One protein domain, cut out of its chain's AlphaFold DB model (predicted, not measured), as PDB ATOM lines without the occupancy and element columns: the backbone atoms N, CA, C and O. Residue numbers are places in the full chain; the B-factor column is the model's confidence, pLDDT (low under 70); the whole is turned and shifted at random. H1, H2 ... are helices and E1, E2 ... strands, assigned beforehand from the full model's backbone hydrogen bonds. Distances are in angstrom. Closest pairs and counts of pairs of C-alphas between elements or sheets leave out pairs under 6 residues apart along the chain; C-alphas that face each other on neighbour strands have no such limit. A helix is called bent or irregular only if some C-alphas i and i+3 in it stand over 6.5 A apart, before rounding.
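This is residues 19 to 149 of the 153 residues of an uncharacterized protein of Lachnospiraceae bacterium (UniProt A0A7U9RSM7). A small sheet of three strands, E1, E2 and E3, makes one end of the domain, and the short helix H2 with the loops round it makes the other, with long loops running between the two ends. The longest helix, H3, runs lengthwise along one side, off the sheet, while the one-turn helix H4 grazes the sheet and the irregular H1 stands near its E3 side without packing on it. The printed part has 131 residues, with four named helices and three named strands in the order H1, H2, E1, H3, H4, E2, E3; the sheet has the order E1, E2, E3 and is antiparallel throughout. The class is mixed, helices and strands, though under half of the residues, 53 of 131, are in named elements. The whole is compact, with a radius of gyration of the C-alphas of 15.9 A, and spans 48 by 33 by 32 A.

After residues 19 to 34, which hold no named element, comes H1, residues 35 to 40. It is irregular, with C-alphas 36 and 39 standing 8.2 A apart, and it touches no helix. H2, residues 61 to 67, is apart from H1. E1, residues 88 to 93, is an edge strand of the sheet. Its neighbour is E2, residues 131 to 138, the inner strand, antiparallel to it at 164 degrees between their directions; N 90 and O 134 are 2.9 A apart and N 134 and O 91 are 2.8 A apart, both within hydrogen-bond range. H3, residues 104 to 117, is close to H2 but not clearly touching; their closest C-alphas, those of Leu 65 and Leu 104, are 6.8 A apart. The lines of these two helices are about perpendicular at 72 degrees, only just past a steep tilt. Outside the named strands, residues 69 to 70 pair with residues 101 to 102 as strands do, antiparallel, in stretches too short to be named. H4, residues 126 to 129, is close to H3 but not clearly touching, with the closest C-alphas, those of Asn 114 and Val 128, 7.2 A apart. H4 is on the sheet but only grazes it. E3, residues 141 to 148, is the other edge strand and forms a hairpin with E2, antiparallel at 164 degrees, with N 135 and O 143 2.9 A apart and N 145 and O 133 2.8 A apart. The closest C-alphas of H4 and E3, those of Ala 129 and Cys 146, are 5.2 A apart. H1 and E3 are only just apart, their closest C-alphas 8.4 A from each other, and H3 is apart from both E2 and E3. In H2 and H3 every O i to N i+4 pair is within hydrogen-bond range; in H1 0 of 2 are, with 1 of 3 O i to N i+3 pairs within range, and H4 is too short for an i+4 pair.

H1 runs from Arg 35, with its C-alpha at (-19.481, 21.505, -13.688), to Tyr 40. H2 goes from Phe 61 to Phe 67 and E1 from Ile 88 to Glu 93, 14.7 A long. H3 begins at Leu 104, C-alpha (-20.687, 45.753, -11.836), and is 19.7 A long to His 117. H4 goes from Gln 126 to Ala 129. E2, from Asn 131 to Gly 138, is 22.9 A long. E3, from Ile 141, is 20.7 A long and ends at Leu 148, C-alpha (-36.495, 32.851, -15.531).

The two C-alphas farthest apart, those of Ile 62 and Asp 139, are 48.6 A from each other. The printed part runs from residue 19 to residue 149 and has no cut. The links H1 to H2 and H2 to E1 are long, with 20 residues each; those from H4 to E2 and from E2 to E3 are tight. The mean pLDDT of the printed part is 92.7, and no printed residue is under 70.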
ATOM      1  N   LEU A  19     -27.577  38.582 -28.446       96.50
ATOM      2  CA  LEU A  19     -26.146  38.378 -28.290       96.50
ATOM      3  C   LEU A  19     -25.920  37.155 -27.396       96.50
ATOM      4  O   LEU A  19     -26.640  36.965 -26.415       96.50
ATOM      5  N   SER A  20     -24.899  36.350 -27.705       96.44
ATOM      6  CA  SER A  20     -24.482  35.232 -26.854       96.44
ATOM      7  C   SER A  20     -23.056  35.440 -26.334       96.44
ATOM      8  O   SER A  20     -22.100  35.079 -27.024       96.44
ATOM      9  N   PRO A  21     -22.886  36.066 -25.149       93.31
ATOM     10  CA  PRO A  21     -21.564  36.386 -24.611       93.31
ATOM     11  C   PRO A  21     -20.736  35.141 -24.274       93.31
ATOM     12  O   PRO A  21     -19.535  35.109 -24.539       93.31
ATOM     13  N   ASN A  22     -21.383  34.109 -23.721       94.38
ATOM     14  CA  ASN A  22     -20.775  32.814 -23.432       94.38
ATOM     15  C   ASN A  22     -21.460  31.741 -24.274       94.38
ATOM     16  O   ASN A  22     -22.658  31.500 -24.138       94.38
ATOM     17  N   THR A  23     -20.697  31.088 -25.147       95.75
ATOM     18  CA  THR A  23     -21.222  30.083 -26.077       95.75
ATOM     19  C   THR A  23     -20.155  29.055 -26.451       95.75
ATOM     20  O   THR A  23     -18.977  29.412 -26.598       95.75
ATOM     21  N   PRO A  24     -20.530  27.777 -26.664       94.94
ATOM     22  CA  PRO A  24     -19.614  26.769 -27.188       94.94
ATOM     23  C   PRO A  24     -19.088  27.101 -28.591       94.94
ATOM     24  O   PRO A  24     -18.071  26.541 -28.993       94.94
ATOM     25  N   GLY A  25     -19.731  28.027 -29.316       94.94
ATOM     26  CA  GLY A  25     -19.234  28.532 -30.597       94.94
ATOM     27  C   GLY A  25     -17.915  29.308 -30.485       94.94
ATOM     28  O   GLY A  25     -17.151  29.343 -31.445       94.94
ATOM     29  N   THR A  26     -17.616  29.889 -29.318       93.88
ATOM     30  CA  THR A  26     -16.367  30.632 -29.075       93.88
ATOM     31  C   THR A  26     -15.330  29.777 -28.353       93.88
ATOM     32  O   THR A  26     -14.151  29.801 -28.706       93.88
ATOM     33  N   LYS A  27     -15.741  29.024 -27.325       95.00
ATOM     34  CA  LYS A  27     -14.845  28.185 -26.517       95.00
ATOM     35  C   LYS A  27     -15.606  27.024 -25.888       95.00
ATOM     36  O   LYS A  27     -16.738  27.184 -25.457       95.00
ATOM     37  N   ILE A  28     -14.938  25.880 -25.731       96.00
ATOM     38  CA  ILE A  28     -15.430  24.744 -24.942       96.00
ATOM     39  C   ILE A  28     -14.414  24.441 -23.825       96.00
ATOM     40  O   ILE A  28     -13.230  24.280 -24.127       96.00
ATOM     41  N   PRO A  29     -14.829  24.324 -22.547       94.88
ATOM     42  CA  PRO A  29     -16.167  24.609 -22.015       94.88
ATOM     43  C   PRO A  29     -16.535  26.098 -22.128       94.88
ATOM     44  O   PRO A  29     -15.687  26.952 -21.853       94.88
ATOM     45  N   SER A  30     -17.792  26.398 -22.477       94.38
ATOM     46  CA  SER A  30     -18.249  27.775 -22.741       94.38
ATOM     47  C   SER A  30     -18.127  28.696 -21.533       94.38
ATOM     48  O   SER A  30     -17.778  29.861 -21.687       94.38
ATOM     49  N   HIS A  31     -18.271  28.146 -20.328       91.19
ATOM     50  CA  HIS A  31     -18.163  28.883 -19.064       91.19
ATOM     51  C   HIS A  31     -16.861  28.576 -18.309       91.19
ATOM     52  O   HIS A  31     -16.770  28.732 -17.095       91.19
ATOM     53  N   GLY A  32     -15.843  28.048 -19.003       90.62
ATOM     54  CA  GLY A  32     -14.547  27.720 -18.397       90.62
ATOM     55  C   GLY A  32     -14.549  26.497 -17.469       90.62
ATOM     56  O   GLY A  32     -13.492  26.131 -16.961       90.62
ATOM     57  N   THR A  33     -15.691  25.824 -17.288       88.88
ATOM     58  CA  THR A  33     -15.848  24.649 -16.420       88.88
ATOM     59  C   THR A  33     -16.803  23.605 -17.009       88.88
ATOM     60  O   THR A  33     -17.699  23.930 -17.785       88.88
ATOM     61  N   ASN A  34     -16.611  22.335 -16.635       90.19
ATOM     62  CA  ASN A  34     -17.507  21.220 -16.988       90.19
ATOM     63  C   ASN A  34     -18.564  20.935 -15.909       90.19
ATOM     64  O   ASN A  34     -19.330  19.981 -16.034       90.19
ATOM     65  N   ARG A  35     -18.566  21.705 -14.817       88.06
ATOM     66  CA  ARG A  35     -19.481  21.505 -13.688       88.06
ATOM     67  C   ARG A  35     -20.895  21.953 -14.067       88.06
ATOM     68  O   ARG A  35     -21.061  22.809 -14.928       88.06
ATOM     69  N   SER A  36     -21.901  21.367 -13.424       86.94
ATOM     70  CA  SER A  36     -23.288  21.864 -13.450       86.94
ATOM     71  C   SER A  36     -23.898  22.053 -14.850       86.94
ATOM     72  O   SER A  36     -24.680  22.969 -15.067       86.94
ATOM     73  N   GLY A  37     -23.514  21.223 -15.826       87.25
ATOM     74  CA  GLY A  37     -24.062  21.292 -17.187       87.25
ATOM     75  C   GLY A  37     -23.570  22.472 -18.040       87.25
ATOM     76  O   GLY A  37     -24.033  22.641 -19.162       87.25
ATOM     77  N   THR A  38     -22.588  23.260 -17.586       91.81
ATOM     78  CA  THR A  38     -22.189  24.504 -18.276       91.81
ATOM     79  C   THR A  38     -21.173  24.317 -19.407       91.81
ATOM     80  O   THR A  38     -20.735  25.300 -20.003       91.81
ATOM     81  N   ARG A  39     -20.757  23.078 -19.721       93.56
ATOM     82  CA  ARG A  39     -19.755  22.802 -20.774       93.56
ATOM     83  C   ARG A  39     -20.190  23.344 -22.140       93.56
ATOM     84  O   ARG A  39     -19.355  23.887 -22.862       93.56
ATOM     85  N   TYR A  40     -21.468  23.170 -22.469       94.25
ATOM     86  CA  TYR A  40     -22.089  23.579 -23.734       94.25
ATOM     87  C   TYR A  40     -23.275  24.528 -23.518       94.25
ATOM     88  O   TYR A  40     -24.137  24.640 -24.382       94.25
ATOM     89  N   ALA A  41     -23.340  25.186 -22.358       95.06
ATOM     90  CA  ALA A  41     -24.393  26.153 -22.075       95.06
ATOM     91  C   ALA A  41     -24.199  27.434 -22.895       95.06
ATOM     92  O   ALA A  41     -23.074  27.755 -23.305       95.06
ATOM     93  N   TYR A  42     -25.296  28.157 -23.080       96.50
ATOM     94  CA  TYR A  42     -25.348  29.442 -23.757       96.50
ATOM     95  C   TYR A  42     -25.902  30.482 -22.793       96.50
ATOM     96  O   TYR A  42     -26.952  30.253 -22.196       96.50
ATOM     97  N   ASP A  43     -25.238  31.629 -22.720       96.44
ATOM     98  CA  ASP A  43     -25.851  32.842 -22.195       96.44
ATOM     99  C   ASP A  43     -26.462  33.621 -23.355       96.44
ATOM    100  O   ASP A  43     -25.850  33.722 -24.422       96.44
ATOM    101  N   PHE A  44     -27.640  34.201 -23.138       97.44
ATOM    102  CA  PHE A  44     -28.305  35.070 -24.104       97.44
ATOM    103  C   PHE A  44     -28.670  36.398 -23.455       97.44
ATOM    104  O   PHE A  44     -29.181  36.440 -22.339       97.44
ATOM    105  N   ILE A  45     -28.431  37.490 -24.175       97.12
ATOM    106  CA  ILE A  45     -28.828  38.831 -23.759       97.12
ATOM    107  C   ILE A  45     -29.260  39.648 -24.975       97.12
ATOM    108  O   ILE A  45     -28.621  39.596 -26.024       97.12
ATOM    109  N   GLN A  46     -30.360  40.387 -24.860       97.69
ATOM    110  CA  GLN A  46     -30.746  41.333 -25.905       97.69
ATOM    111  C   GLN A  46     -29.934  42.611 -25.761       97.69
ATOM    112  O   GLN A  46     -29.699  43.085 -24.648       97.69
ATOM    113  N   VAL A  47     -29.534  43.163 -26.898       97.44
ATOM    114  CA  VAL A  47     -28.749  44.389 -26.988       97.44
ATOM    115  C   VAL A  47     -29.379  45.332 -27.998       97.44
ATOM    116  O   VAL A  47     -30.126  44.913 -28.880       97.44
ATOM    117  N   ASP A  48     -29.067  46.610 -27.859       95.44
ATOM    118  CA  ASP A  48     -29.384  47.613 -28.866       95.44
ATOM    119  C   ASP A  48     -28.342  47.556 -29.995       95.44
ATOM    120  O   ASP A  48     -27.225  48.049 -29.832       95.44
ATOM    121  N   TRP A  49     -28.695  46.913 -31.111       95.75
ATOM    122  CA  TRP A  49     -27.812  46.728 -32.271       95.75
ATOM    123  C   TRP A  49     -27.526  48.018 -33.046       95.75
ATOM    124  O   TRP A  49     -26.512  48.095 -33.739       95.75
ATOM    125  N   ASP A  50     -28.372  49.041 -32.908       94.31
ATOM    126  CA  ASP A  50     -28.186  50.332 -33.578       94.31
ATOM    127  C   ASP A  50     -27.146  51.202 -32.858       94.31
ATOM    128  O   ASP A  50     -26.588  52.152 -33.418       94.31
ATOM    129  N   ARG A  51     -26.849  50.874 -31.597       90.62
ATOM    130  CA  ARG A  51     -25.825  51.540 -30.800       90.62
ATOM    131  C   ARG A  51     -24.496  50.804 -30.896       90.62
ATOM    132  O   ARG A  51     -24.402  49.620 -30.607       90.62
ATOM    133  N   GLY A  52     -23.427  51.541 -31.203       85.19
ATOM    134  CA  GLY A  52     -22.093  50.960 -31.405       85.19
ATOM    135  C   GLY A  52     -21.483  50.254 -30.184       85.19
ATOM    136  O   GLY A  52     -20.548  49.476 -30.350       85.19
ATOM    137  N   ASP A  53     -21.987  50.513 -28.971       87.50
ATOM    138  CA  ASP A  53     -21.577  49.839 -27.734       87.50
ATOM    139  C   ASP A  53     -22.439  48.615 -27.368       87.50
ATOM    140  O   ASP A  53     -22.171  47.981 -26.348       87.50
ATOM    141  N   TYR A  54     -23.451  48.282 -28.180       92.12
ATOM    142  CA  TYR A  54     -24.388  47.166 -27.986       92.12
ATOM    143  C   TYR A  54     -24.858  46.996 -26.531       92.12
ATOM    144  O   TYR A  54     -24.717  45.919 -25.939       92.12
ATOM    145  N   PRO A  55     -25.388  48.054 -25.893       93.75
ATOM    146  CA  PRO A  55     -25.774  47.986 -24.498       93.75
ATOM    147  C   PRO A  55     -26.953  47.030 -24.333       93.75
ATOM    148  O   PRO A  55     -27.924  47.062 -25.087       93.75
ATOM    149  N   ALA A  56     -26.905  46.228 -23.274       95.38
ATOM    150  CA  ALA A  56     -27.995  45.329 -22.910       95.38
ATOM    151  C   ALA A  56     -29.155  46.019 -22.165       95.38
ATOM    152  O   ALA A  56     -30.136  45.377 -21.784       95.38
ATOM    153  N   TYR A  57     -29.038  47.322 -21.921       94.81
ATOM    154  CA  TYR A  57     -29.933  48.092 -21.069       94.81
ATOM    155  C   TYR A  57     -30.258  49.469 -21.646       94.81
ATOM    156  O   TYR A  57     -29.510  50.039 -22.438       94.81
ATOM    157  N   ARG A  58     -31.365  50.037 -21.162       93.81
ATOM    158  CA  ARG A  58     -31.954  51.307 -21.622       93.81
ATOM    159  C   ARG A  58     -31.435  52.554 -20.892       93.81
ATOM    160  O   ARG A  58     -32.037  53.618 -20.986       93.81
ATOM    161  N   VAL A  59     -30.345  52.439 -20.136       92.56
ATOM    162  CA  VAL A  59     -29.751  53.541 -19.352       92.56
ATOM    163  C   VAL A  59     -28.379  53.958 -19.887       92.56
ATOM    164  O   VAL A  59     -27.788  53.277 -20.727       92.56
ATOM    165  N   SER A  60     -27.851  55.087 -19.409       90.69
ATOM    166  CA  SER A  60     -26.499  55.525 -19.773       90.69
ATOM    167  C   SER A  60     -25.423  54.662 -19.105       90.69
ATOM    168  O   SER A  60     -25.604  54.160 -17.993       90.69
ATOM    169  N   PHE A  61     -24.259  54.541 -19.749       87.62
ATOM    170  CA  PHE A  61     -23.115  53.817 -19.186       87.62
ATOM    171  C   PHE A  61     -22.661  54.390 -17.831       87.62
ATOM    172  O   PHE A  61     -22.344  53.640 -16.911       87.62
ATOM    173  N   ILE A  62     -22.696  55.719 -17.668       90.06
ATOM    174  CA  ILE A  62     -22.354  56.383 -16.398       90.06
ATOM    175  C   ILE A  62     -23.341  55.981 -15.295       90.06
ATOM    176  O   ILE A  62     -22.925  55.704 -14.170       90.06
ATOM    177  N   GLN A  63     -24.639  55.904 -15.609       90.12
ATOM    178  CA  GLN A  63     -25.641  55.448 -14.649       90.12
ATOM    179  C   GLN A  63     -25.398  53.993 -14.237       90.12
ATOM    180  O   GLN A  63     -25.428  53.696 -13.043       90.12
ATOM    181  N   TYR A  64     -25.104  53.109 -15.195       89.19
ATOM    182  CA  TYR A  64     -24.741  51.726 -14.893       89.19
ATOM    183  C   TYR A  64     -23.528  51.649 -13.958       89.19
ATOM    184  O   TYR A  64     -23.593  50.984 -12.923       89.19
ATOM    185  N   LEU A  65     -22.454  52.370 -14.288       87.75
ATOM    186  CA  LEU A  65     -21.201  52.324 -13.543       87.75
ATOM    187  C   LEU A  65     -21.358  52.815 -12.096       87.75
ATOM    188  O   LEU A  65     -20.808  52.206 -11.180       87.75
ATOM    189  N   LEU A  66     -22.107  53.901 -11.883       89.31
ATOM    190  CA  LEU A  66     -22.234  54.534 -10.566       89.31
ATOM    191  C   LEU A  66     -23.359  53.943  -9.711       89.31
ATOM    192  O   LEU A  66     -23.208  53.817  -8.496       89.31
ATOM    193  N   PHE A  67     -24.490  53.583 -10.320       91.12
ATOM    194  CA  PHE A  67     -25.718  53.255  -9.584       91.12
ATOM    195  C   PHE A  67     -26.238  51.841  -9.842       91.12
ATOM    196  O   PHE A  67     -27.036  51.334  -9.038       91.12
ATOM    197  N   GLY A  68     -25.749  51.183 -10.894       93.19
ATOM    198  CA  GLY A  68     -26.296  49.927 -11.385       93.19
ATOM    199  C   GLY A  68     -27.513  50.120 -12.293       93.19
ATOM    200  O   GLY A  68     -27.966  51.245 -12.526       93.19
ATOM    201  N   VAL A  69     -28.063  49.017 -12.796       95.12
ATOM    202  CA  VAL A  69     -29.254  49.023 -13.658       95.12
ATOM    203  C   VAL A  69     -30.325  48.138 -13.039       95.12
ATOM    204  O   VAL A  69     -30.076  46.975 -12.742       95.12
ATOM    205  N   LYS A  70     -31.533  48.672 -12.840       95.81
ATOM    206  CA  LYS A  70     -32.670  47.827 -12.453       95.81
ATOM    207  C   LYS A  70     -32.936  46.770 -13.521       95.81
ATOM    208  O   LYS A  70     -32.855  47.098 -14.703       95.81
ATOM    209  N   LEU A  71     -33.307  45.555 -13.125       94.44
ATOM    210  CA  LEU A  71     -33.506  44.472 -14.095       94.44
ATOM    211  C   LEU A  71     -34.566  44.814 -15.154       94.44
ATOM    212  O   LEU A  71     -34.330  44.572 -16.330       94.44
ATOM    213  N   GLU A  72     -35.626  45.530 -14.772       95.38
ATOM    214  CA  GLU A  72     -36.676  46.035 -15.678       95.38
ATOM    215  C   GLU A  72     -36.179  46.934 -16.828       95.38
ATOM    216  O   GLU A  72     -36.885  47.131 -17.813       95.38
ATOM    217  N   ASN A  73     -34.965  47.482 -16.726       96.75
ATOM    218  CA  ASN A  73     -34.369  48.318 -17.771       96.75
ATOM    219  C   ASN A  73     -33.502  47.532 -18.765       96.75
ATOM    220  O   ASN A  73     -32.944  48.146 -19.680       96.75
ATOM    221  N   TYR A  74     -33.345  46.218 -18.594       96.69
ATOM    222  CA  TYR A  74     -32.684  45.363 -19.578       96.69
ATOM    223  C   TYR A  74     -33.636  45.036 -20.724       96.69
ATOM    224  O   TYR A  74     -34.823  44.812 -20.505       96.69
ATOM    225  N   TYR A  75     -33.118  44.980 -21.952       97.06
ATOM    226  CA  TYR A  75     -33.944  44.669 -23.123       97.06
ATOM    227  C   TYR A  75     -34.579  43.277 -23.025       97.06
ATOM    228  O   TYR A  75     -35.753  43.130 -23.345       97.06
ATOM    229  N   CYS A  76     -33.835  42.300 -22.495       96.69
ATOM    230  CA  CYS A  76     -34.289  40.920 -22.338       96.69
ATOM    231  C   CYS A  76     -35.255  40.688 -21.167       96.69
ATOM    232  O   CYS A  76     -35.772  39.580 -21.027       96.69
ATOM    233  N   TRP A  77     -35.482  41.686 -20.307       96.69
ATOM    234  CA  TRP A  77     -36.364  41.519 -19.157       96.69
ATOM    235  C   TRP A  77     -37.809  41.271 -19.598       96.69
ATOM    236  O   TRP A  77     -38.331  41.979 -20.462       96.69
ATOM    237  N   GLY A  78     -38.449  40.264 -19.000       96.12
ATOM    238  CA  GLY A  78     -39.828  39.877 -19.307       96.12
ATOM    239  C   GLY A  78     -40.045  39.348 -20.729       96.12
ATOM    240  O   GLY A  78     -41.181  39.321 -21.189       96.12
ATOM    241  N   GLN A  79     -38.983  38.980 -21.454       97.44
ATOM    242  CA  GLN A  79     -39.125  38.314 -22.748       97.44
ATOM    243  C   GLN A  79     -39.503  36.844 -22.566       97.44
ATOM    244  O   GLN A  79     -38.979  36.162 -21.685       97.44
ATOM    245  N   ASP A  80     -40.362  36.349 -23.453       97.19
ATOM    246  CA  ASP A  80     -40.790  34.954 -23.440       97.19
ATOM    247  C   ASP A  80     -39.630  33.993 -23.728       97.19
ATOM    248  O   ASP A  80     -38.838  34.189 -24.660       97.19
ATOM    249  N   VAL A  81     -39.609  32.887 -22.985       97.56
ATOM    250  CA  VAL A  81     -38.749  31.734 -23.253       97.56
ATOM    251  C   VAL A  81     -39.632  30.555 -23.642       97.56
ATOM    252  O   VAL A  81     -40.486  30.109 -22.882       97.56
ATOM    253  N   TYR A  82     -39.423  30.038 -24.846       97.38
ATOM    254  CA  TYR A  82     -40.204  28.949 -25.412       97.38
ATOM    255  C   TYR A  82     -39.496  27.615 -25.194       97.38
ATOM    256  O   TYR A  82     -38.271  27.520 -25.293       97.38
ATOM    257  N   ALA A  83     -40.273  26.553 -24.972       96.31
ATOM    258  CA  ALA A  83     -39.731  25.203 -24.952       96.31
ATOM    259  C   ALA A  83     -38.989  24.916 -26.278       96.31
ATOM    260  O   ALA A  83     -39.567  25.095 -27.355       96.31
ATOM    261  N   PRO A  84     -37.725  24.454 -26.233       95.94
ATOM    262  CA  PRO A  84     -36.931  24.229 -27.439       95.94
ATOM    263  C   PRO A  84     -37.360  22.968 -28.211       95.94
ATOM    264  O   PRO A  84     -36.812  22.665 -29.263       95.94
ATOM    265  N   GLY A  85     -38.347  22.218 -27.730       95.25
ATOM    266  CA  GLY A  85     -38.908  21.066 -28.428       95.25
ATOM    267  C   GLY A  85     -39.972  20.366 -27.592       95.25
ATOM    268  O   GLY A  85     -40.259  20.773 -26.465       95.25
ATOM    269  N   ASN A  86     -40.521  19.280 -28.132       94.88
ATOM    270  CA  ASN A  86     -41.408  18.399 -27.379       94.88
ATOM    271  C   ASN A  86     -40.585  17.605 -26.362       94.88
ATOM    272  O   ASN A  86     -39.690  16.852 -26.741       94.88
ATOM    273  N   GLY A  87     -40.897  17.763 -25.083       94.75
ATOM    274  CA  GLY A  87     -40.203  17.083 -23.999       94.75
ATOM    275  C   GLY A  87     -41.053  17.037 -22.739       94.75
ATOM    276  O   GLY A  87     -42.192  17.506 -22.718       94.75
ATOM    277  N   ILE A  88     -40.491  16.457 -21.686       97.62
ATOM    278  CA  ILE A  88     -41.139  16.335 -20.382       97.62
ATOM    279  C   ILE A  88     -40.417  17.265 -19.416       97.62
ATOM    280  O   ILE A  88     -39.206  17.140 -19.236       97.62
ATOM    281  N   VAL A  89     -41.149  18.181 -18.784       98.06
ATOM    282  CA  VAL A  89     -40.611  18.957 -17.663       98.06
ATOM    283  C   VAL A  89     -40.377  18.003 -16.495       98.06
ATOM    284  O   VAL A  89     -41.313  17.380 -16.001       98.06
ATOM    285  N   VAL A  90     -39.118  17.857 -16.089       98.06
ATOM    286  CA  VAL A  90     -38.705  16.961 -14.994       98.06
ATOM    287  C   VAL A  90     -38.341  17.717 -13.719       98.06
ATOM    288  O   VAL A  90     -38.307  17.113 -12.652       98.06
ATOM    289  N   ALA A  91     -38.090  19.023 -13.820       97.44
ATOM    290  CA  ALA A  91     -37.959  19.929 -12.686       97.44
ATOM    291  C   ALA A  91     -38.394  21.338 -13.103       97.44
ATOM    292  O   ALA A  91     -38.123  21.755 -14.230       97.44
ATOM    293  N   ALA A  92     -39.041  22.053 -12.191       97.94
ATOM    294  CA  ALA A  92     -39.435  23.444 -12.343       97.94
ATOM    295  C   ALA A  92     -39.355  24.086 -10.957       97.94
ATOM    296  O   ALA A  92     -40.092  23.686 -10.060       97.94
ATOM    297  N   GLU A  93     -38.423  25.018 -10.779       97.56
ATOM    298  CA  GLU A  93     -38.199  25.707  -9.508       97.56
ATOM    299  C   GLU A  93     -38.368  27.210  -9.713       97.56
ATOM    300  O   GLU A  93     -37.610  27.831 -10.464       97.56
ATOM    301  N   ASP A  94     -39.348  27.776  -9.017       97.06
ATOM    302  CA  ASP A  94     -39.721  29.191  -9.053       97.06
ATOM    303  C   ASP A  94     -39.650  29.809  -7.641       97.06
ATOM    304  O   ASP A  94     -39.323  29.131  -6.662       97.06
ATOM    305  N   GLY A  95     -39.953  31.101  -7.512       96.25
ATOM    306  CA  GLY A  95     -40.022  31.811  -6.232       96.25
ATOM    307  C   GLY A  95     -38.681  32.348  -5.726       96.25
ATOM    308  O   GLY A  95     -38.633  32.942  -4.649       96.25
ATOM    309  N   TYR A  96     -37.592  32.161  -6.472       96.12
ATOM    310  CA  TYR A  96     -36.293  32.732  -6.142       96.12
ATOM    311  C   TYR A  96     -36.228  34.195  -6.570       96.12
ATOM    312  O   TYR A  96     -36.021  34.499  -7.743       96.12
ATOM    313  N   GLU A  97     -36.367  35.093  -5.592       94.62
ATOM    314  CA  GLU A  97     -36.384  36.536  -5.829       94.62
ATOM    315  C   GLU A  97     -35.172  37.017  -6.636       94.62
ATOM    316  O   GLU A  97     -34.003  36.805  -6.280       94.62
ATOM    317  N   GLU A  98     -35.448  37.743  -7.716       92.75
ATOM    318  CA  GLU A  98     -34.413  38.417  -8.466       92.75
ATOM    319  C   GLU A  98     -33.891  39.622  -7.697       92.75
ATOM    320  O   GLU A  98     -34.559  40.290  -6.903       92.75
ATOM    321  N   ARG A  99     -32.647  39.970  -7.999       90.62
ATOM    322  CA  ARG A  99     -32.055  41.187  -7.462       90.62
ATOM    323  C   ARG A  99     -32.776  42.394  -8.048       90.62
ATOM    324  O   ARG A  99     -33.033  42.448  -9.240       90.62
ATOM    325  N   SER A 100     -32.996  43.430  -7.248       90.94
ATOM    326  CA  SER A 100     -33.641  44.658  -7.741       90.94
ATOM    327  C   SER A 100     -32.832  45.381  -8.827       90.94
ATOM    328  O   SER A 100     -33.394  46.110  -9.649       90.94
ATOM    329  N   LYS A 101     -31.506  45.197  -8.838       93.19
ATOM    330  CA  LYS A 101     -30.590  45.790  -9.814       93.19
ATOM    331  C   LYS A 101     -29.311  44.975  -9.996       93.19
ATOM    332  O   LYS A 101     -28.846  44.318  -9.064       93.19
ATOM    333  N   THR A 102     -28.709  45.101 -11.171       90.19
ATOM    334  CA  THR A 102     -27.304  44.770 -11.418       90.19
ATOM    335  C   THR A 102     -26.404  45.892 -10.923       90.19
ATOM    336  O   THR A 102     -26.807  47.054 -10.832       90.19
ATOM    337  N   ASN A 103     -25.166  45.554 -10.595       89.44
ATOM    338  CA  ASN A 103     -24.111  46.511 -10.305       89.44
ATOM    339  C   ASN A 103     -22.774  45.804 -10.506       89.44
ATOM    340  O   ASN A 103     -22.507  44.814  -9.822       89.44
ATOM    341  N   LEU A 104     -21.928  46.370 -11.370       83.06
ATOM    342  CA  LEU A 104     -20.687  45.753 -11.836       83.06
ATOM    343  C   LEU A 104     -19.841  45.148 -10.703       83.06
ATOM    344  O   LEU A 104     -19.451  43.987 -10.781       83.06
ATOM    345  N   PHE A 105     -19.595  45.901  -9.626       85.00
ATOM    346  CA  PHE A 105     -18.778  45.420  -8.508       85.00
ATOM    347  C   PHE A 105     -19.436  44.256  -7.766       85.00
ATOM    348  O   PHE A 105     -18.783  43.249  -7.480       85.00
ATOM    349  N   SER A 106     -20.731  44.377  -7.461       85.12
ATOM    350  CA  SER A 106     -21.474  43.310  -6.783       85.12
ATOM    351  C   SER A 106     -21.599  42.054  -7.649       85.12
ATOM    352  O   SER A 106     -21.440  40.945  -7.144       85.12
ATOM    353  N   ASP A 107     -21.798  42.227  -8.957       86.25
ATOM    354  CA  ASP A 107     -21.918  41.150  -9.937       86.25
ATOM    355  C   ASP A 107     -20.604  40.383 -10.055       86.25
ATOM    356  O   ASP A 107     -20.591  39.158  -9.942       86.25
ATOM    357  N   MET A 108     -19.481  41.098 -10.175       84.81
ATOM    358  CA  MET A 108     -18.150  40.489 -10.192       84.81
ATOM    359  C   MET A 108     -17.833  39.756  -8.886       84.81
ATOM    360  O   MET A 108     -17.303  38.645  -8.919       84.81
ATOM    361  N   SER A 109     -18.171  40.341  -7.732       85.12
ATOM    362  CA  SER A 109     -17.960  39.692  -6.432       85.12
ATOM    363  C   SER A 109     -18.768  38.399  -6.308       85.12
ATOM    364  O   SER A 109     -18.238  37.385  -5.854       85.12
ATOM    365  N   ASN A 110     -20.029  38.410  -6.744       84.25
ATOM    366  CA  ASN A 110     -20.895  37.236  -6.713       84.25
ATOM    367  C   ASN A 110     -20.417  36.155  -7.686       84.25
ATOM    368  O   ASN A 110     -20.301  34.998  -7.291       84.25
ATOM    369  N   ALA A 111     -20.057  36.526  -8.918       83.12
ATOM    370  CA  ALA A 111     -19.505  35.596  -9.900       83.12
ATOM    371  C   ALA A 111     -18.229  34.915  -9.380       83.12
ATOM    372  O   ALA A 111     -18.095  33.697  -9.477       83.12
ATOM    373  N   TYR A 112     -17.328  35.680  -8.754       84.50
ATOM    374  CA  TYR A 112     -16.120  35.137  -8.133       84.50
ATOM    375  C   TYR A 112     -16.447  34.160  -6.996       84.50
ATOM    376  O   TYR A 112     -15.929  33.042  -6.966       84.50
ATOM    377  N   LYS A 113     -17.339  34.550  -6.075       84.62
ATOM    378  CA  LYS A 113     -17.759  33.683  -4.964       84.62
ATOM    379  C   LYS A 113     -18.361  32.378  -5.473       84.62
ATOM    380  O   LYS A 113     -17.952  31.314  -5.018       84.62
ATOM    381  N   ASN A 114     -19.263  32.455  -6.446       83.38
ATOM    382  CA  ASN A 114     -19.911  31.282  -7.019       83.38
ATOM    383  C   ASN A 114     -18.893  30.383  -7.736       83.38
ATOM    384  O   ASN A 114     -18.902  29.172  -7.541       83.38
ATOM    385  N   ALA A 115     -17.952  30.953  -8.493       81.25
ATOM    386  CA  ALA A 115     -16.926  30.175  -9.187       81.25
ATOM    387  C   ALA A 115     -16.017  29.372  -8.235       81.25
ATOM    388  O   ALA A 115     -15.611  28.256  -8.569       81.25
ATOM    389  N   HIS A 116     -15.700  29.920  -7.057       81.81
ATOM    390  CA  HIS A 116     -14.732  29.321  -6.131       81.81
ATOM    391  C   HIS A 116     -15.348  28.544  -4.964       81.81
ATOM    392  O   HIS A 116     -14.722  27.602  -4.478       81.81
ATOM    393  N   HIS A 117     -16.543  28.918  -4.510       85.31
ATOM    394  CA  HIS A 117     -17.115  28.402  -3.265       85.31
ATOM    395  C   HIS A 117     -18.426  27.640  -3.443       85.31
ATOM    396  O   HIS A 117     -18.800  26.920  -2.521       85.31
ATOM    397  N   PHE A 118     -19.083  27.731  -4.605       86.50
ATOM    398  CA  PHE A 118     -20.345  27.029  -4.829       86.50
ATOM    399  C   PHE A 118     -20.164  25.503  -4.814       86.50
ATOM    400  O   PHE A 118     -19.327  24.919  -5.528       86.50
ATOM    401  N   ASN A 119     -20.998  24.849  -4.015       84.62
ATOM    402  CA  ASN A 119     -21.088  23.410  -3.884       84.62
ATOM    403  C   ASN A 119     -22.523  22.948  -4.147       84.62
ATOM    404  O   ASN A 119     -23.408  23.145  -3.325       84.62
ATOM    405  N   ILE A 120     -22.716  22.250  -5.266       84.38
ATOM    406  CA  ILE A 120     -24.036  21.803  -5.725       84.38
ATOM    407  C   ILE A 120     -24.751  20.852  -4.751       84.38
ATOM    408  O   ILE A 120     -25.969  20.767  -4.780       84.38
ATOM    409  N   GLU A 121     -24.006  20.158  -3.884       85.38
ATOM    410  CA  GLU A 121     -24.559  19.218  -2.896       85.38
ATOM    411  C   GLU A 121     -25.048  19.916  -1.617       85.38
ATOM    412  O   GLU A 121     -25.716  19.304  -0.787       85.38
ATOM    413  N   LYS A 122     -24.642  21.172  -1.396       89.25
ATOM    414  CA  LYS A 122     -24.891  21.904  -0.142       89.25
ATOM    415  C   LYS A 122     -25.660  23.196  -0.349       89.25
ATOM    416  O   LYS A 122     -26.453  23.573   0.509       89.25
ATOM    417  N   ASP A 123     -25.390  23.874  -1.451       90.12
ATOM    418  CA  ASP A 123     -25.921  25.193  -1.737       90.12
ATOM    419  C   ASP A 123     -27.169  25.074  -2.612       90.12
ATOM    420  O   ASP A 123     -27.274  24.191  -3.463       90.12
ATOM    421  N   ASN A 124     -28.113  26.000  -2.435       90.75
ATOM    422  CA  ASN A 124     -29.279  26.064  -3.307       90.75
ATOM    423  C   ASN A 124     -28.833  26.414  -4.737       90.75
ATOM    424  O   ASN A 124     -28.253  27.480  -4.970       90.75
ATOM    425  N   ILE A 125     -29.143  25.545  -5.700       91.94
ATOM    426  CA  ILE A 125     -28.840  25.743  -7.121       91.94
ATOM    427  C   ILE A 125     -29.442  27.034  -7.684       91.94
ATOM    428  O   ILE A 125     -28.808  27.664  -8.531       91.94
ATOM    429  N   GLN A 126     -30.586  27.496  -7.165       93.69
ATOM    430  CA  GLN A 126     -31.212  28.754  -7.585       93.69
ATOM    431  C   GLN A 126     -30.321  29.979  -7.295       93.69
ATOM    432  O   GLN A 126     -30.445  30.996  -7.969       93.69
ATOM    433  N   SER A 127     -29.332  29.881  -6.392       91.56
ATOM    434  CA  SER A 127     -28.339  30.954  -6.191       91.56
ATOM    435  C   SER A 127     -27.434  31.204  -7.404       91.56
ATOM    436  O   SER A 127     -26.847  32.283  -7.529       91.56
ATOM    437  N   VAL A 128     -27.330  30.219  -8.300       90.56
ATOM    438  CA  VAL A 128     -26.592  30.309  -9.564       90.56
ATOM    439  C   VAL A 128     -27.549  30.290 -10.749       90.56
ATOM    440  O   VAL A 128     -27.407  31.123 -11.630       90.56
ATOM    441  N   ALA A 129     -28.519  29.376 -10.772       93.44
ATOM    442  CA  ALA A 129     -29.447  29.201 -11.888       93.44
ATOM    443  C   ALA A 129     -30.623  30.196 -11.888       93.44
ATOM    444  O   ALA A 129     -31.287  30.332 -12.910       93.44
ATOM    445  N   GLY A 130     -30.897  30.894 -10.781       95.50
ATOM    446  CA  GLY A 130     -32.164  31.608 -10.593       95.50
ATOM    447  C   GLY A 130     -33.356  30.648 -10.607       95.50
ATOM    448  O   GLY A 130     -33.208  29.476 -10.258       95.50
ATOM    449  N   ASN A 131     -34.516  31.132 -11.045       97.62
ATOM    450  CA  ASN A 131     -35.649  30.266 -11.368       97.62
ATOM    451  C   ASN A 131     -35.353  29.499 -12.662       97.62
ATOM    452  O   ASN A 131     -34.774  30.060 -13.603       97.62
ATOM    453  N   TYR A 132     -35.712  28.217 -12.713       97.75
ATOM    454  CA  TYR A 132     -35.340  27.362 -13.834       97.75
ATOM    455  C   TYR A 132     -36.344  26.247 -14.130       97.75
ATOM    456  O   TYR A 132     -37.073  25.775 -13.260       97.75
ATOM    457  N   ILE A 133     -36.301  25.766 -15.372       98.12
ATOM    458  CA  ILE A 133     -37.007  24.570 -15.840       98.12
ATOM    459  C   ILE A 133     -35.984  23.601 -16.435       98.12
ATOM    460  O   ILE A 133     -35.129  24.005 -17.223       98.12
ATOM    461  N   ILE A 134     -36.088  22.312 -16.105       97.56
ATOM    462  CA  ILE A 134     -35.333  21.233 -16.755       97.56
ATOM    463  C   ILE A 134     -36.295  20.383 -17.578       97.56
ATOM    464  O   ILE A 134     -37.265  19.830 -17.057       97.56
ATOM    465  N   ILE A 135     -35.989  20.239 -18.864       97.75
ATOM    466  CA  ILE A 135     -36.790  19.486 -19.828       97.75
ATOM    467  C   ILE A 135     -35.981  18.281 -20.307       97.75
ATOM    468  O   ILE A 135     -34.848  18.437 -20.766       97.75
ATOM    469  N   LYS A 136     -36.562  17.082 -20.217       96.56
ATOM    470  CA  LYS A 136     -36.024  15.839 -20.785       96.56
ATOM    471  C   LYS A 136     -36.562  15.642 -22.203       96.56
ATOM    472  O   LYS A 136     -37.778  15.637 -22.399       96.56
ATOM    473  N   PHE A 137     -35.667  15.413 -23.162       94.69
ATOM    474  CA  PHE A 137     -36.007  15.143 -24.571       94.69
ATOM    475  C   PHE A 137     -35.773  13.689 -24.990       94.69
ATOM    476  O   PHE A 137     -36.258  13.259 -26.028       94.69
ATOM    477  N   GLY A 138     -35.035  12.928 -24.186       90.62
ATOM    478  CA  GLY A 138     -34.668  11.548 -24.474       90.62
ATOM    479  C   GLY A 138     -33.712  11.015 -23.417       90.62
ATOM    480  O   GLY A 138     -33.464  11.668 -22.396       90.62
ATOM    481  N   ASP A 139     -33.173   9.823 -23.634       89.69
ATOM    482  CA  ASP A 139     -32.278   9.199 -22.666       89.69
ATOM    483  C   ASP A 139     -30.950   9.950 -22.562       89.69
ATOM    484  O   ASP A 139     -30.179  10.062 -23.509       89.69
ATOM    485  N   GLY A 140     -30.708  10.524 -21.380       89.19
ATOM    486  CA  GLY A 140     -29.522  11.336 -21.115       89.19
ATOM    487  C   GLY A 140     -29.543  12.738 -21.738       89.19
ATOM    488  O   GLY A 140     -28.560  13.459 -21.586       89.19
ATOM    489  N   ILE A 141     -30.629  13.144 -22.408       92.31
ATOM    490  CA  ILE A 141     -30.717  14.426 -23.123       92.31
ATOM    491  C   ILE A 141     -31.660  15.368 -22.380       92.31
ATOM    492  O   ILE A 141     -32.873  15.148 -22.321       92.31
ATOM    493  N   TYR A 142     -31.080  16.440 -21.847       94.06
ATOM    494  CA  TYR A 142     -31.773  17.449 -21.057       94.06
ATOM    495  C   TYR A 142     -31.384  18.850 -21.525       94.06
ATOM    496  O   TYR A 142     -30.243  19.073 -21.931       94.06
ATOM    497  N   ALA A 143     -32.307  19.799 -21.402       95.38
ATOM    498  CA  ALA A 143     -31.993  21.223 -21.432       95.38
ATOM    499  C   ALA A 143     -32.464  21.872 -20.132       95.38
ATOM    500  O   ALA A 143     -33.548  21.555 -19.642       95.38
ATOM    501  N   ALA A 144     -31.650  22.778 -19.601       96.56
ATOM    502  CA  ALA A 144     -32.033  23.656 -18.509       96.56
ATOM    503  C   ALA A 144     -32.248  25.065 -19.071       96.56
ATOM    504  O   ALA A 144     -31.383  25.589 -19.775       96.56
ATOM    505  N   LEU A 145     -33.404  25.650 -18.778       97.56
ATOM    506  CA  LEU A 145     -33.711  27.056 -19.014       97.56
ATOM    507  C   LEU A 145     -33.588  27.756 -17.664       97.56
ATOM    508  O   LEU A 145     -34.328  27.416 -16.747       97.56
ATOM    509  N   CYS A 146     -32.630  28.667 -17.538       97.12
ATOM    510  CA  CYS A 146     -32.262  29.313 -16.277       97.12
ATOM    511  C   CYS A 146     -32.558  30.816 -16.325       97.12
ATOM    512  O   CYS A 146     -32.777  31.376 -17.399       97.12
ATOM    513  N   HIS A 147     -32.491  31.468 -15.163       96.31
ATOM    514  CA  HIS A 147     -32.706  32.904 -14.981       96.31
ATOM    515  C   HIS A 147     -34.095  33.378 -15.429       96.31
ATOM    516  O   HIS A 147     -34.245  34.492 -15.932       96.31
ATOM    517  N   LEU A 148     -35.104  32.523 -15.243       97.25
ATOM    518  CA  LEU A 148     -36.495  32.851 -15.531       97.25
ATOM    519  C   LEU A 148     -37.045  33.830 -14.485       97.25
ATOM    520  O   LEU A 148     -36.571  33.885 -13.345       97.25
ATOM    521  N   GLN A 149     -38.036  34.618 -14.895       96.62
ATOM    522  CA  GLN A 149     -38.644  35.619 -14.029       96.62
ATOM    523  C   GLN A 149     -39.502  34.950 -12.943       96.62
ATOM    524  O   GLN A 149     -40.262  34.027 -13.232       96.62
TER     525      GLN A 149